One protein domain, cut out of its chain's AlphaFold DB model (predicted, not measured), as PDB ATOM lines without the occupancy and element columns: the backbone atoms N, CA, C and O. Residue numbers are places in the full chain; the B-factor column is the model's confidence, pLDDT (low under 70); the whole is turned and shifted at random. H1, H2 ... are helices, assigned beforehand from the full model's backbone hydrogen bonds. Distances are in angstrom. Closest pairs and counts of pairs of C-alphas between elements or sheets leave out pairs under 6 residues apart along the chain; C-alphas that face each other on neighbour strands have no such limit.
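What this domain is: This is residues 5 to 87 of the 126 residues of an uncharacterized protein of Vulcanisaeta sp. CIS_19 (UniProt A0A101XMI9). The longest helix, H4, runs through the middle, with H1 packed on one side and the hairpin of H2 and H3 on the other. The printed part has 83 residues with four named helices, in chain order H1, H2, H3, H4, which hold 60 of them, and no named strand; the class is all helix. The whole is compact, radius of gyration of the C-alphas 12.4 A, spanning 38 by 25 by 20 A.

Where its parts are: Find C-alpha 5 at (138.198, 154.926, 178.830), where H1, residues 5 to 17, begins. H2, residues 23 to 35, and H3, residues 44 to 58, follow. H4, residues 66 to 84, runs 26.0 A to C-alpha 84 at (144.902, 158.771, 166.142).

How they stand to each other: At the hub, H4, residues 73 to 81 alone touch H1, closest C-alphas Arg 11 and Ala 81, 5.9 A, at a steep tilt of 52 degrees. H2 and H3 are a hairpin, closest C-alphas Val 23 and Ile 54, 5.7 A. H1 and H3 are apart. In the four helices every O i to N i+4 pair is within hydrogen-bond range.

The domain as a whole: The printed part has no cut, no long link and no printed residue under pLDDT 70.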
ATOM      1  N   THR A   5     139.573 154.986 179.348       88.38
ATOM      2  CA  THR A   5     138.198 154.926 178.830       88.38
ATOM      3  C   THR A   5     138.091 155.506 177.417       88.38
ATOM      4  O   THR A   5     137.542 154.876 176.513       88.38
ATOM      5  N   ILE A   6     138.690 156.677 177.182       88.38
ATOM      6  CA  ILE A   6     138.668 157.350 175.874       88.38
ATOM      7  C   ILE A   6     139.451 156.532 174.841       88.38
ATOM      8  O   ILE A   6     139.015 156.394 173.698       88.38
ATOM      9  N   ILE A   7     140.582 155.944 175.243       89.31
ATOM     10  CA  ILE A   7     141.381 155.070 174.373       89.31
ATOM     11  C   ILE A   7     140.561 153.848 173.941       89.31
ATOM     12  O   ILE A   7     140.591 153.473 172.768       89.31
ATOM     13  N   ASN A   8     139.794 153.252 174.855       91.19
ATOM     14  CA  ASN A   8     138.924 152.119 174.548       91.19
ATOM     15  C   ASN A   8     137.787 152.503 173.594       91.19
ATOM     16  O   ASN A   8     137.534 151.770 172.639       91.19
ATOM     17  N   ILE A   9     137.159 153.665 173.790       91.69
ATOM     18  CA  ILE A   9     136.140 154.194 172.871       91.69
ATOM     19  C   ILE A   9     136.725 154.375 171.465       91.69
ATOM     20  O   ILE A   9     136.168 153.870 170.490       91.69
ATOM     21  N   VAL A  10     137.886 155.027 171.354       91.94
ATOM     22  CA  VAL A  10     138.584 155.215 170.073       91.94
ATOM     23  C   VAL A  10     138.922 153.872 169.427       91.94
ATOM     24  O   VAL A  10     138.702 153.691 168.232       91.94
ATOM     25  N   ARG A  11     139.408 152.901 170.207       92.06
ATOM     26  CA  ARG A  11     139.713 151.552 169.719       92.06
ATOM     27  C   ARG A  11     138.467 150.853 169.172       92.06
ATOM     28  O   ARG A  11     138.541 150.289 168.084       92.06
ATOM     29  N   ARG A  12     137.333 150.902 169.883       92.25
ATOM     30  CA  ARG A  12     136.059 150.316 169.424       92.25
ATOM     31  C   ARG A  12     135.552 151.002 168.156       92.25
ATOM     32  O   ARG A  12     135.155 150.311 167.221       92.25
ATOM     33  N   PHE A  13     135.628 152.333 168.099       93.00
ATOM     34  CA  PHE A  13     135.272 153.108 166.910       93.00
ATOM     35  C   PHE A  13     136.126 152.705 165.702       93.00
ATOM     36  O   PHE A  13     135.609 152.427 164.627       93.00
ATOM     37  N   LEU A  14     137.446 152.613 165.866       92.25
ATOM     38  CA  LEU A  14     138.332 152.177 164.789       92.25
ATOM     39  C   LEU A  14     138.048 150.730 164.382       92.25
ATOM     40  O   LEU A  14     137.984 150.434 163.192       92.25
ATOM     41  N   ALA A  15     137.825 149.839 165.350       91.38
ATOM     42  CA  ALA A  15     137.468 148.458 165.068       91.38
ATOM     43  C   ALA A  15     136.208 148.381 164.199       91.38
ATOM     44  O   ALA A  15     136.241 147.685 163.189       91.38
ATOM     45  N   SER A  16     135.141 149.128 164.506       90.69
ATOM     46  CA  SER A  16     133.909 149.105 163.702       90.69
ATOM     47  C   SER A  16     134.098 149.608 162.264       90.69
ATOM     48  O   SER A  16     133.382 149.154 161.377       90.69
ATOM     49  N   HIS A  17     135.097 150.460 162.007       89.69
ATOM     50  CA  HIS A  17     135.381 151.009 160.675       89.69
ATOM     51  C   HIS A  17     136.406 150.191 159.869       89.69
ATOM     52  O   HIS A  17     136.394 150.225 158.636       89.69
ATOM     53  N   VAL A  18     137.273 149.405 160.518       89.12
ATOM     54  CA  VAL A  18     138.188 148.473 159.834       89.12
ATOM     55  C   VAL A  18     137.440 147.173 159.527       89.12
ATOM     56  O   VAL A  18     137.559 146.181 160.245       89.12
ATOM     57  N   VAL A  19     136.627 147.195 158.467       83.56
ATOM     58  CA  VAL A  19     135.772 146.059 158.065       83.56
ATOM     59  C   VAL A  19     136.455 145.150 157.044       83.56
ATOM     60  O   VAL A  19     136.360 143.928 157.135       83.56
ATOM     61  N   ARG A  20     137.151 145.728 156.058       87.69
ATOM     62  CA  ARG A  20     137.781 144.981 154.961       87.69
ATOM     63  C   ARG A  20     139.294 145.112 155.020       87.69
ATOM     64  O   ARG A  20     139.821 146.217 155.101       87.69
ATOM     65  N   ILE A  21     139.982 143.979 154.927       91.25
ATOM     66  CA  ILE A  21     141.442 143.914 154.869       91.25
ATOM     67  C   ILE A  21     141.835 143.669 153.420       91.25
ATOM     68  O   ILE A  21     141.434 142.673 152.823       91.25
ATOM     69  N   ASN A  22     142.610 144.586 152.855       93.94
ATOM     70  CA  ASN A  22     143.186 144.450 151.525       93.94
ATOM     71  C   ASN A  22     144.610 145.019 151.513       93.94
ATOM     72  O   ASN A  22     145.029 145.712 152.445       93.94
ATOM     73  N   VAL A  23     145.348 144.722 150.445       96.12
ATOM     74  CA  VAL A  23     146.751 145.125 150.314       96.12
ATOM     75  C   VAL A  23     146.930 146.645 150.369       96.12
ATOM     76  O   VAL A  23     147.821 147.116 151.069       96.12
ATOM     77  N   HIS A  24     146.056 147.416 149.715       95.31
ATOM     78  CA  HIS A  24     146.151 148.877 149.671       95.31
ATOM     79  C   HIS A  24     146.023 149.491 151.064       95.31
ATOM     80  O   HIS A  24     146.867 150.292 151.466       95.31
ATOM     81  N   LEU A  25     145.021 149.055 151.830       94.44
ATOM     82  CA  LEU A  25     144.778 149.495 153.198       94.44
ATOM     83  C   LEU A  25     145.975 149.173 154.099       94.44
ATOM     84  O   LEU A  25     146.455 150.056 154.810       94.44
ATOM     85  N   LEU A  26     146.499 147.946 154.023       96.31
ATOM     86  CA  LEU A  26     147.675 147.531 154.795       96.31
ATOM     87  C   LEU A  26     148.898 148.391 154.458       96.31
ATOM     88  O   LEU A  26     149.549 148.922 155.359       96.31
ATOM     89  N   THR A  27     149.188 148.586 153.169       97.06
ATOM     90  CA  THR A  27     150.336 149.394 152.735       97.06
ATOM     91  C   THR A  27     150.192 150.868 153.102       97.06
ATOM     92  O   THR A  27     151.170 151.491 153.513       97.06
ATOM     93  N   HIS A  28     148.979 151.419 153.013       96.31
ATOM     94  CA  HIS A  28     148.705 152.814 153.332       96.31
ATOM     95  C   HIS A  28     148.866 153.080 154.832       96.31
ATOM     96  O   HIS A  28     149.583 154.002 155.226       96.31
ATOM     97  N   ILE A  29     148.271 152.232 155.680       95.44
ATOM     98  CA  ILE A  29     148.399 152.352 157.138       95.44
ATOM     99  C   ILE A  29     149.854 152.149 157.561       95.44
ATOM    100  O   ILE A  29     150.362 152.955 158.340       95.44
ATOM    101  N   LYS A  30     150.558 151.153 157.004       96.75
ATOM    102  CA  LYS A  30     151.999 150.975 157.236       96.75
ATOM    103  C   LYS A  30     152.783 152.236 156.863       96.75
ATOM    104  O   LYS A  30     153.581 152.709 157.666       96.75
ATOM    105  N   GLY A  31     152.538 152.823 155.692       97.38
ATOM    106  CA  GLY A  31     153.218 154.045 155.250       97.38
ATOM    107  C   GLY A  31     152.995 155.234 156.190       97.38
ATOM    108  O   GLY A  31     153.941 155.946 156.533       97.38
ATOM    109  N   ILE A  32     151.764 155.436 156.672       95.25
ATOM    110  CA  ILE A  32     151.469 156.460 157.688       95.25
ATOM    111  C   ILE A  32     152.174 156.136 159.011       95.25
ATOM    112  O   ILE A  32     152.775 157.022 159.621       95.25
ATOM    113  N   ALA A  33     152.133 154.881 159.459       95.94
ATOM    114  CA  ALA A  33     152.753 154.448 160.707       95.94
ATOM    115  C   ALA A  33     154.276 154.639 160.695       95.94
ATOM    116  O   ALA A  33     154.847 155.059 161.701       95.94
ATOM    117  N   VAL A  34     154.932 154.373 159.562       97.12
ATOM    118  CA  VAL A  34     156.374 154.600 159.381       97.12
ATOM    119  C   VAL A  34     156.685 156.094 159.429       97.12
ATOM    120  O   VAL A  34     157.510 156.508 160.238       97.12
ATOM    121  N   ARG A  35     155.972 156.921 158.647       95.69
ATOM    122  CA  ARG A  35     156.185 158.383 158.621       95.69
ATOM    123  C   ARG A  35     155.936 159.061 159.970       95.69
ATOM    124  O   ARG A  35     156.574 160.053 160.283       95.69
ATOM    125  N   SER A  36     155.019 158.528 160.773       92.44
ATOM    126  CA  SER A  36     154.709 159.042 162.118       92.44
ATOM    127  C   SER A  36     155.600 158.470 163.234       92.44
ATOM    128  O   SER A  36     155.384 158.774 164.413       92.44
ATOM    129  N   GLY A  37     156.566 157.606 162.890       93.88
ATOM    130  CA  GLY A  37     157.439 156.911 163.842       93.88
ATOM    131  C   GLY A  37     156.714 155.899 164.740       93.88
ATOM    132  O   GLY A  37     157.309 155.352 165.666       93.88
ATOM    133  N   VAL A  38     155.424 155.642 164.502       94.06
ATOM    134  CA  VAL A  38     154.605 154.708 165.287       94.06
ATOM    135  C   VAL A  38     154.971 153.264 164.983       94.06
ATOM    136  O   VAL A  38     154.943 152.439 165.891       94.06
ATOM    137  N   TRP A  39     155.353 152.965 163.738       95.94
ATOM    138  CA  TRP A  39     155.648 151.602 163.296       95.94
ATOM    139  C   TRP A  39     156.629 150.893 164.233       95.94
ATOM    140  O   TRP A  39     156.362 149.797 164.709       95.94
ATOM    141  N   TRP A  40     157.714 151.571 164.599       93.69
ATOM    142  CA  TRP A  40     158.783 151.022 165.434       93.69
ATOM    143  C   TRP A  40     158.384 150.785 166.896       93.69
ATOM    144  O   TRP A  40     159.078 150.061 167.601       93.69
ATOM    145  N   ARG A  41     157.255 151.350 167.344       92.19
ATOM    146  CA  ARG A  41     156.706 151.159 168.698       92.19
ATOM    147  C   ARG A  41     155.800 149.931 168.801       92.19
ATOM    148  O   ARG A  41     155.467 149.520 169.906       92.19
ATOM    149  N   VAL A  42     155.391 149.358 167.669       93.81
ATOM    150  CA  VAL A  42     154.556 148.153 167.621       93.81
ATOM    151  C   VAL A  42     155.427 146.916 167.831       93.81
ATOM    152  O   VAL A  42     156.554 146.841 167.327       93.81
ATOM    153  N   ASN A  43     154.889 145.919 168.543       95.06
ATOM    154  CA  ASN A  43     155.563 144.643 168.778       95.06
ATOM    155  C   ASN A  43     156.132 144.061 167.456       95.06
ATOM    156  O   ASN A  43     155.418 144.034 166.447       95.06
ATOM    157  N   PRO A  44     157.400 143.607 167.429       96.31
ATOM    158  CA  PRO A  44     158.057 143.158 166.200       96.31
ATOM    159  C   PRO A  44     157.336 141.989 165.516       96.31
ATOM    160  O   PRO A  44     157.233 141.986 164.292       96.31
ATOM    161  N   LEU A  45     156.753 141.051 166.269       97.25
ATOM    162  CA  LEU A  45     155.989 139.934 165.701       97.25
ATOM    163  C   LEU A  45     154.695 140.414 165.035       97.25
ATOM    164  O   LEU A  45     154.317 139.928 163.971       97.25
ATOM    165  N   ARG A  46     154.034 141.418 165.622       97.06
ATOM    166  CA  ARG A  46     152.839 142.046 165.032       97.06
ATOM    167  C   ARG A  46     153.170 142.790 163.741       97.06
ATOM    168  O   ARG A  46     152.395 142.734 162.793       97.06
ATOM    169  N   ARG A  47     154.331 143.446 163.677       96.56
ATOM    170  CA  ARG A  47     154.828 144.054 162.432       96.56
ATOM    171  C   ARG A  47     155.112 143.006 161.366       96.56
ATOM    172  O   ARG A  47     154.632 143.152 160.247       96.56
ATOM    173  N   ALA A  48     155.824 141.942 161.735       97.62
ATOM    174  CA  ALA A  48     156.139 140.845 160.830       97.62
ATOM    175  C   ALA A  48     154.868 140.221 160.236       97.62
ATOM    176  O   ALA A  48     154.823 139.993 159.034       97.62
ATOM    177  N   LEU A  49     153.808 140.053 161.039       97.81
ATOM    178  CA  LEU A  49     152.501 139.587 160.565       97.81
ATOM    179  C   LEU A  49     151.918 140.479 159.455       97.81
ATOM    180  O   LEU A  49     151.392 139.976 158.462       97.81
ATOM    181  N   ILE A  50     151.989 141.803 159.612       97.75
ATOM    182  CA  ILE A  50     151.514 142.744 158.589       97.75
ATOM    183  C   ILE A  50     152.400 142.685 157.346       97.75
ATOM    184  O   ILE A  50     151.882 142.668 156.231       97.75
ATOM    185  N   ASP A  51     153.718 142.623 157.520       97.69
ATOM    186  CA  ASP A  51     154.669 142.565 156.411       97.69
ATOM    187  C   ASP A  51     154.498 141.282 155.589       97.69
ATOM    188  O   ASP A  51     154.411 141.347 154.360       97.69
ATOM    189  N   SER A  52     154.329 140.136 156.253       97.88
ATOM    190  CA  SER A  52     154.025 138.866 155.597       97.88
ATOM    191  C   SER A  52     152.652 138.882 154.929       97.88
ATOM    192  O   SER A  52     152.512 138.383 153.817       97.88
ATOM    193  N   ALA A  53     151.636 139.488 155.557       97.50
ATOM    194  CA  ALA A  53     150.310 139.615 154.956       97.50
ATOM    195  C   ALA A  53     150.337 140.488 153.691       97.50
ATOM    196  O   ALA A  53     149.710 140.140 152.694       97.50
ATOM    197  N   ILE A  54     151.089 141.595 153.700       98.00
ATOM    198  CA  ILE A  54     151.288 142.437 152.513       98.00
ATOM    199  C   ILE A  54     151.976 141.635 151.409       98.00
ATOM    200  O   ILE A  54     151.501 141.665 150.277       98.00
ATOM    201  N   ALA A  55     153.065 140.926 151.721       98.00
ATOM    202  CA  ALA A  55     153.784 140.113 150.742       98.00
ATOM    203  C   ALA A  55     152.869 139.041 150.125       98.00
ATOM    204  O   ALA A  55     152.736 138.979 148.907       98.00
ATOM    205  N   TYR A  56     152.154 138.286 150.962       97.31
ATOM    206  CA  TYR A  56     151.226 137.237 150.537       97.31
ATOM    207  C   TYR A  56     150.110 137.769 149.625       97.31
ATOM    208  O   TYR A  56     149.842 137.203 148.568       97.31
ATOM    209  N   LEU A  57     149.482 138.893 149.991       96.38
ATOM    210  CA  LEU A  57     148.418 139.499 149.182       96.38
ATOM    211  C   LEU A  57     148.948 140.116 147.879       96.38
ATOM    212  O   LEU A  57     148.256 140.081 146.865       96.38
ATOM    213  N   ARG A  58     150.169 140.673 147.876       96.88
ATOM    214  CA  ARG A  58     150.812 141.195 146.654       96.88
ATOM    215  C   ARG A  58     151.099 140.102 145.633       96.88
ATOM    216  O   ARG A  58     151.020 140.374 144.443       96.88
ATOM    217  N   SER A  59     151.376 138.884 146.087       96.56
ATOM    218  CA  SER A  59     151.538 137.713 145.221       96.56
ATOM    219  C   SER A  59     150.219 137.203 144.618       96.56
ATOM    220  O   SER A  59     150.227 136.203 143.912       96.56
ATOM    221  N   GLY A  60     149.084 137.863 144.882       94.56
ATOM    222  CA  GLY A  60     147.773 137.494 144.339       94.56
ATOM    223  C   GLY A  60     147.015 136.456 145.169       94.56
ATOM    224  O   GLY A  60     145.913 136.054 144.796       94.56
ATOM    225  N   PHE A  61     147.561 136.030 146.310       96.00
ATOM    226  CA  PHE A  61     146.878 135.082 147.181       96.00
ATOM    227  C   PHE A  61     145.769 135.742 148.008       96.00
ATOM    228  O   PHE A  61     145.768 136.945 148.267       96.00
ATOM    229  N   VAL A  62     144.830 134.918 148.488       95.06
ATOM    230  CA  VAL A  62     143.694 135.352 149.315       95.06
ATOM    231  C   VAL A  62     143.758 134.694 150.688       95.06
ATOM    232  O   VAL A  62     143.936 133.481 150.814       95.06
ATOM    233  N   ILE A  63     143.576 135.492 151.740       94.81
ATOM    234  CA  ILE A  63     143.507 134.996 153.116       94.81
ATOM    235  C   ILE A  63     142.072 134.557 153.420       94.81
ATOM    236  O   ILE A  63     141.179 135.389 153.555       94.81
ATOM    237  N   ARG A  64     141.849 133.245 153.566       94.94
ATOM    238  CA  ARG A  64     140.531 132.678 153.925       94.94
ATOM    239  C   ARG A  64     140.326 132.493 155.432       94.94
ATOM    240  O   ARG A  64     139.192 132.429 155.900       94.94
ATOM    241  N   SER A  65     141.411 132.408 156.204       95.81
ATOM    242  CA  SER A  65     141.335 132.193 157.652       95.81
ATOM    243  C   SER A  65     140.751 133.413 158.363       95.81
ATOM    244  O   SER A  65     141.386 134.467 158.443       95.81
ATOM    245  N   ARG A  66     139.557 133.253 158.948       95.19
ATOM    246  CA  ARG A  66     138.899 134.298 159.753       95.19
ATOM    247  C   ARG A  66     139.743 134.711 160.955       95.19
ATOM    248  O   ARG A  66     139.805 135.892 161.278       95.19
ATOM    249  N   ARG A  67     140.430 133.753 161.589       96.25
ATOM    250  CA  ARG A  67     141.310 134.015 162.735       96.25
ATOM    251  C   ARG A  67     142.504 134.876 162.331       96.25
ATOM    252  O   ARG A  67     142.814 135.835 163.028       96.25
ATOM    253  N   LEU A  68     143.124 134.577 161.188       96.12
ATOM    254  CA  LEU A  68     144.244 135.365 160.673       96.12
ATOM    255  C   LEU A  68     143.807 136.788 160.305       96.12
ATOM    256  O   LEU A  68     144.480 137.749 160.665       96.12
ATOM    257  N   LEU A  69     142.647 136.933 159.657       95.88
ATOM    258  CA  LEU A  69     142.061 138.248 159.382       95.88
ATOM    259  C   LEU A  69     141.779 139.025 160.676       95.88
ATOM    260  O   LEU A  69     142.079 140.213 160.740       95.88
ATOM    261  N   GLY A  70     141.269 138.362 161.718       95.81
ATOM    262  CA  GLY A  70     141.085 138.959 163.043       95.81
ATOM    263  C   GLY A  70     142.393 139.489 163.632       95.81
ATOM    264  O   GLY A  70     142.468 140.655 163.999       95.81
ATOM    265  N   MET A  71     143.458 138.683 163.610       96.56
ATOM    266  CA  MET A  71     144.778 139.104 164.095       96.56
ATOM    267  C   MET A  71     145.330 140.308 163.317       96.56
ATOM    268  O   MET A  71     145.832 141.253 163.919       96.56
ATOM    269  N   ILE A  72     145.211 140.310 161.985       96.94
ATOM    270  CA  ILE A  72     145.648 141.438 161.148       96.94
ATOM    271  C   ILE A  72     144.835 142.698 161.479       96.94
ATOM    272  O   ILE A  72     145.405 143.784 161.611       96.94
ATOM    273  N   ARG A  73     143.514 142.563 161.650       95.75
ATOM    274  CA  ARG A  73     142.630 143.663 162.057       95.75
ATOM    275  C   ARG A  73     143.042 144.234 163.408       95.75
ATOM    276  O   ARG A  73     143.120 145.451 163.535       95.75
ATOM    277  N   ASP A  74     143.341 143.384 164.383       95.31
ATOM    278  CA  ASP A  74     143.730 143.819 165.725       95.31
ATOM    279  C   ASP A  74     145.016 144.648 165.704       95.31
ATOM    280  O   ASP A  74     145.093 145.689 166.360       95.31
ATOM    281  N   VAL A  75     146.007 144.234 164.905       96.31
ATOM    282  CA  VAL A  75     147.248 145.004 164.724       96.31
ATOM    283  C   VAL A  75     146.970 146.339 164.032       96.31
ATOM    284  O   VAL A  75     147.490 147.371 164.450       96.31
ATOM    285  N   LEU A  76     146.124 146.359 163.001       96.12
ATOM    286  CA  LEU A  76     145.743 147.601 162.327       96.12
ATOM    287  C   LEU A  76     145.022 148.576 163.260       96.12
ATOM    288  O   LEU A  76     145.327 149.768 163.255       96.12
ATOM    289  N   VAL A  77     144.087 148.078 164.068       95.38
ATOM    290  CA  VAL A  77     143.357 148.879 165.056       95.38
ATOM    291  C   VAL A  77     144.312 149.425 166.116       95.38
ATOM    292  O   VAL A  77     144.199 150.591 166.481       95.38
ATOM    293  N   GLU A  78     145.278 148.630 166.579       94.06
ATOM    294  CA  GLU A  78     146.325 149.097 167.492       94.06
ATOM    295  C   GLU A  78     147.152 150.234 166.873       94.06
ATOM    296  O   GLU A  78     147.292 151.295 167.481       94.06
ATOM    297  N   VAL A  79     147.654 150.041 165.650       94.81
ATOM    298  CA  VAL A  79     148.445 151.049 164.926       94.81
ATOM    299  C   VAL A  79     147.648 152.342 164.758       94.81
ATOM    300  O   VAL A  79     148.144 153.423 165.081       94.81
ATOM    301  N   LEU A  80     146.404 152.239 164.284       94.12
ATOM    302  CA  LEU A  80     145.521 153.386 164.096       94.12
ATOM    303  C   LEU A  80     145.201 154.074 165.421       94.12
ATOM    304  O   LEU A  80     145.202 155.298 165.461       94.12
ATOM    305  N   ALA A  81     144.987 153.332 166.508       92.25
ATOM    306  CA  ALA A  81     144.764 153.924 167.822       92.25
ATOM    307  C   ALA A  81     145.984 154.747 168.262       92.25
ATOM    308  O   ALA A  81     145.832 155.903 168.640       92.25
ATOM    309  N   ILE A  82     147.205 154.221 168.118       91.44
ATOM    310  CA  ILE A  82     148.422 154.962 168.487       91.44
ATOM    311  C   ILE A  82     148.595 156.225 167.626       91.44
ATOM    312  O   ILE A  82     148.989 157.272 168.146       91.44
ATOM    313  N   ILE A  83     148.303 156.152 166.322       91.69
ATOM    314  CA  ILE A  83     148.367 157.311 165.416       91.69
ATOM    315  C   ILE A  83     147.311 158.354 165.804       91.69
ATOM    316  O   ILE A  83     147.615 159.542 165.928       91.69
ATOM    317  N   SER A  84     146.073 157.912 165.996       88.88
ATOM    318  CA  SER A  84     144.902 158.771 166.142       88.88
ATOM    319  C   SER A  84     144.763 159.380 167.532       88.88
ATOM    320  O   SER A  84     144.344 160.529 167.645       88.88
ATOM    321  N   THR A  85     145.176 158.683 168.593       85.81
ATOM    322  CA  THR A  85     145.135 159.204 169.970       85.81
ATOM    323  C   THR A  85     146.098 160.381 170.183       85.81
ATOM    324  O   THR A  85     145.955 161.128 171.145       85.81
ATOM    325  N   ARG A  86     147.034 160.634 169.257       85.75
ATOM    326  CA  ARG A  86     147.847 161.865 169.263       85.75
ATOM    327  C   ARG A  86     147.089 163.101 168.769       85.75
ATOM    328  O   ARG A  86     147.553 164.216 168.981       85.75
ATOM    329  N   ARG A  87     145.954 162.931 168.081       89.94
ATOM    330  CA  ARG A  87     145.189 164.023 167.466       89.94
ATOM    331  C   ARG A  87     143.932 164.317 168.278       89.94
ATOM    332  O   ARG A  87     142.937 163.603 168.169       89.94
TER     333      ARG A  87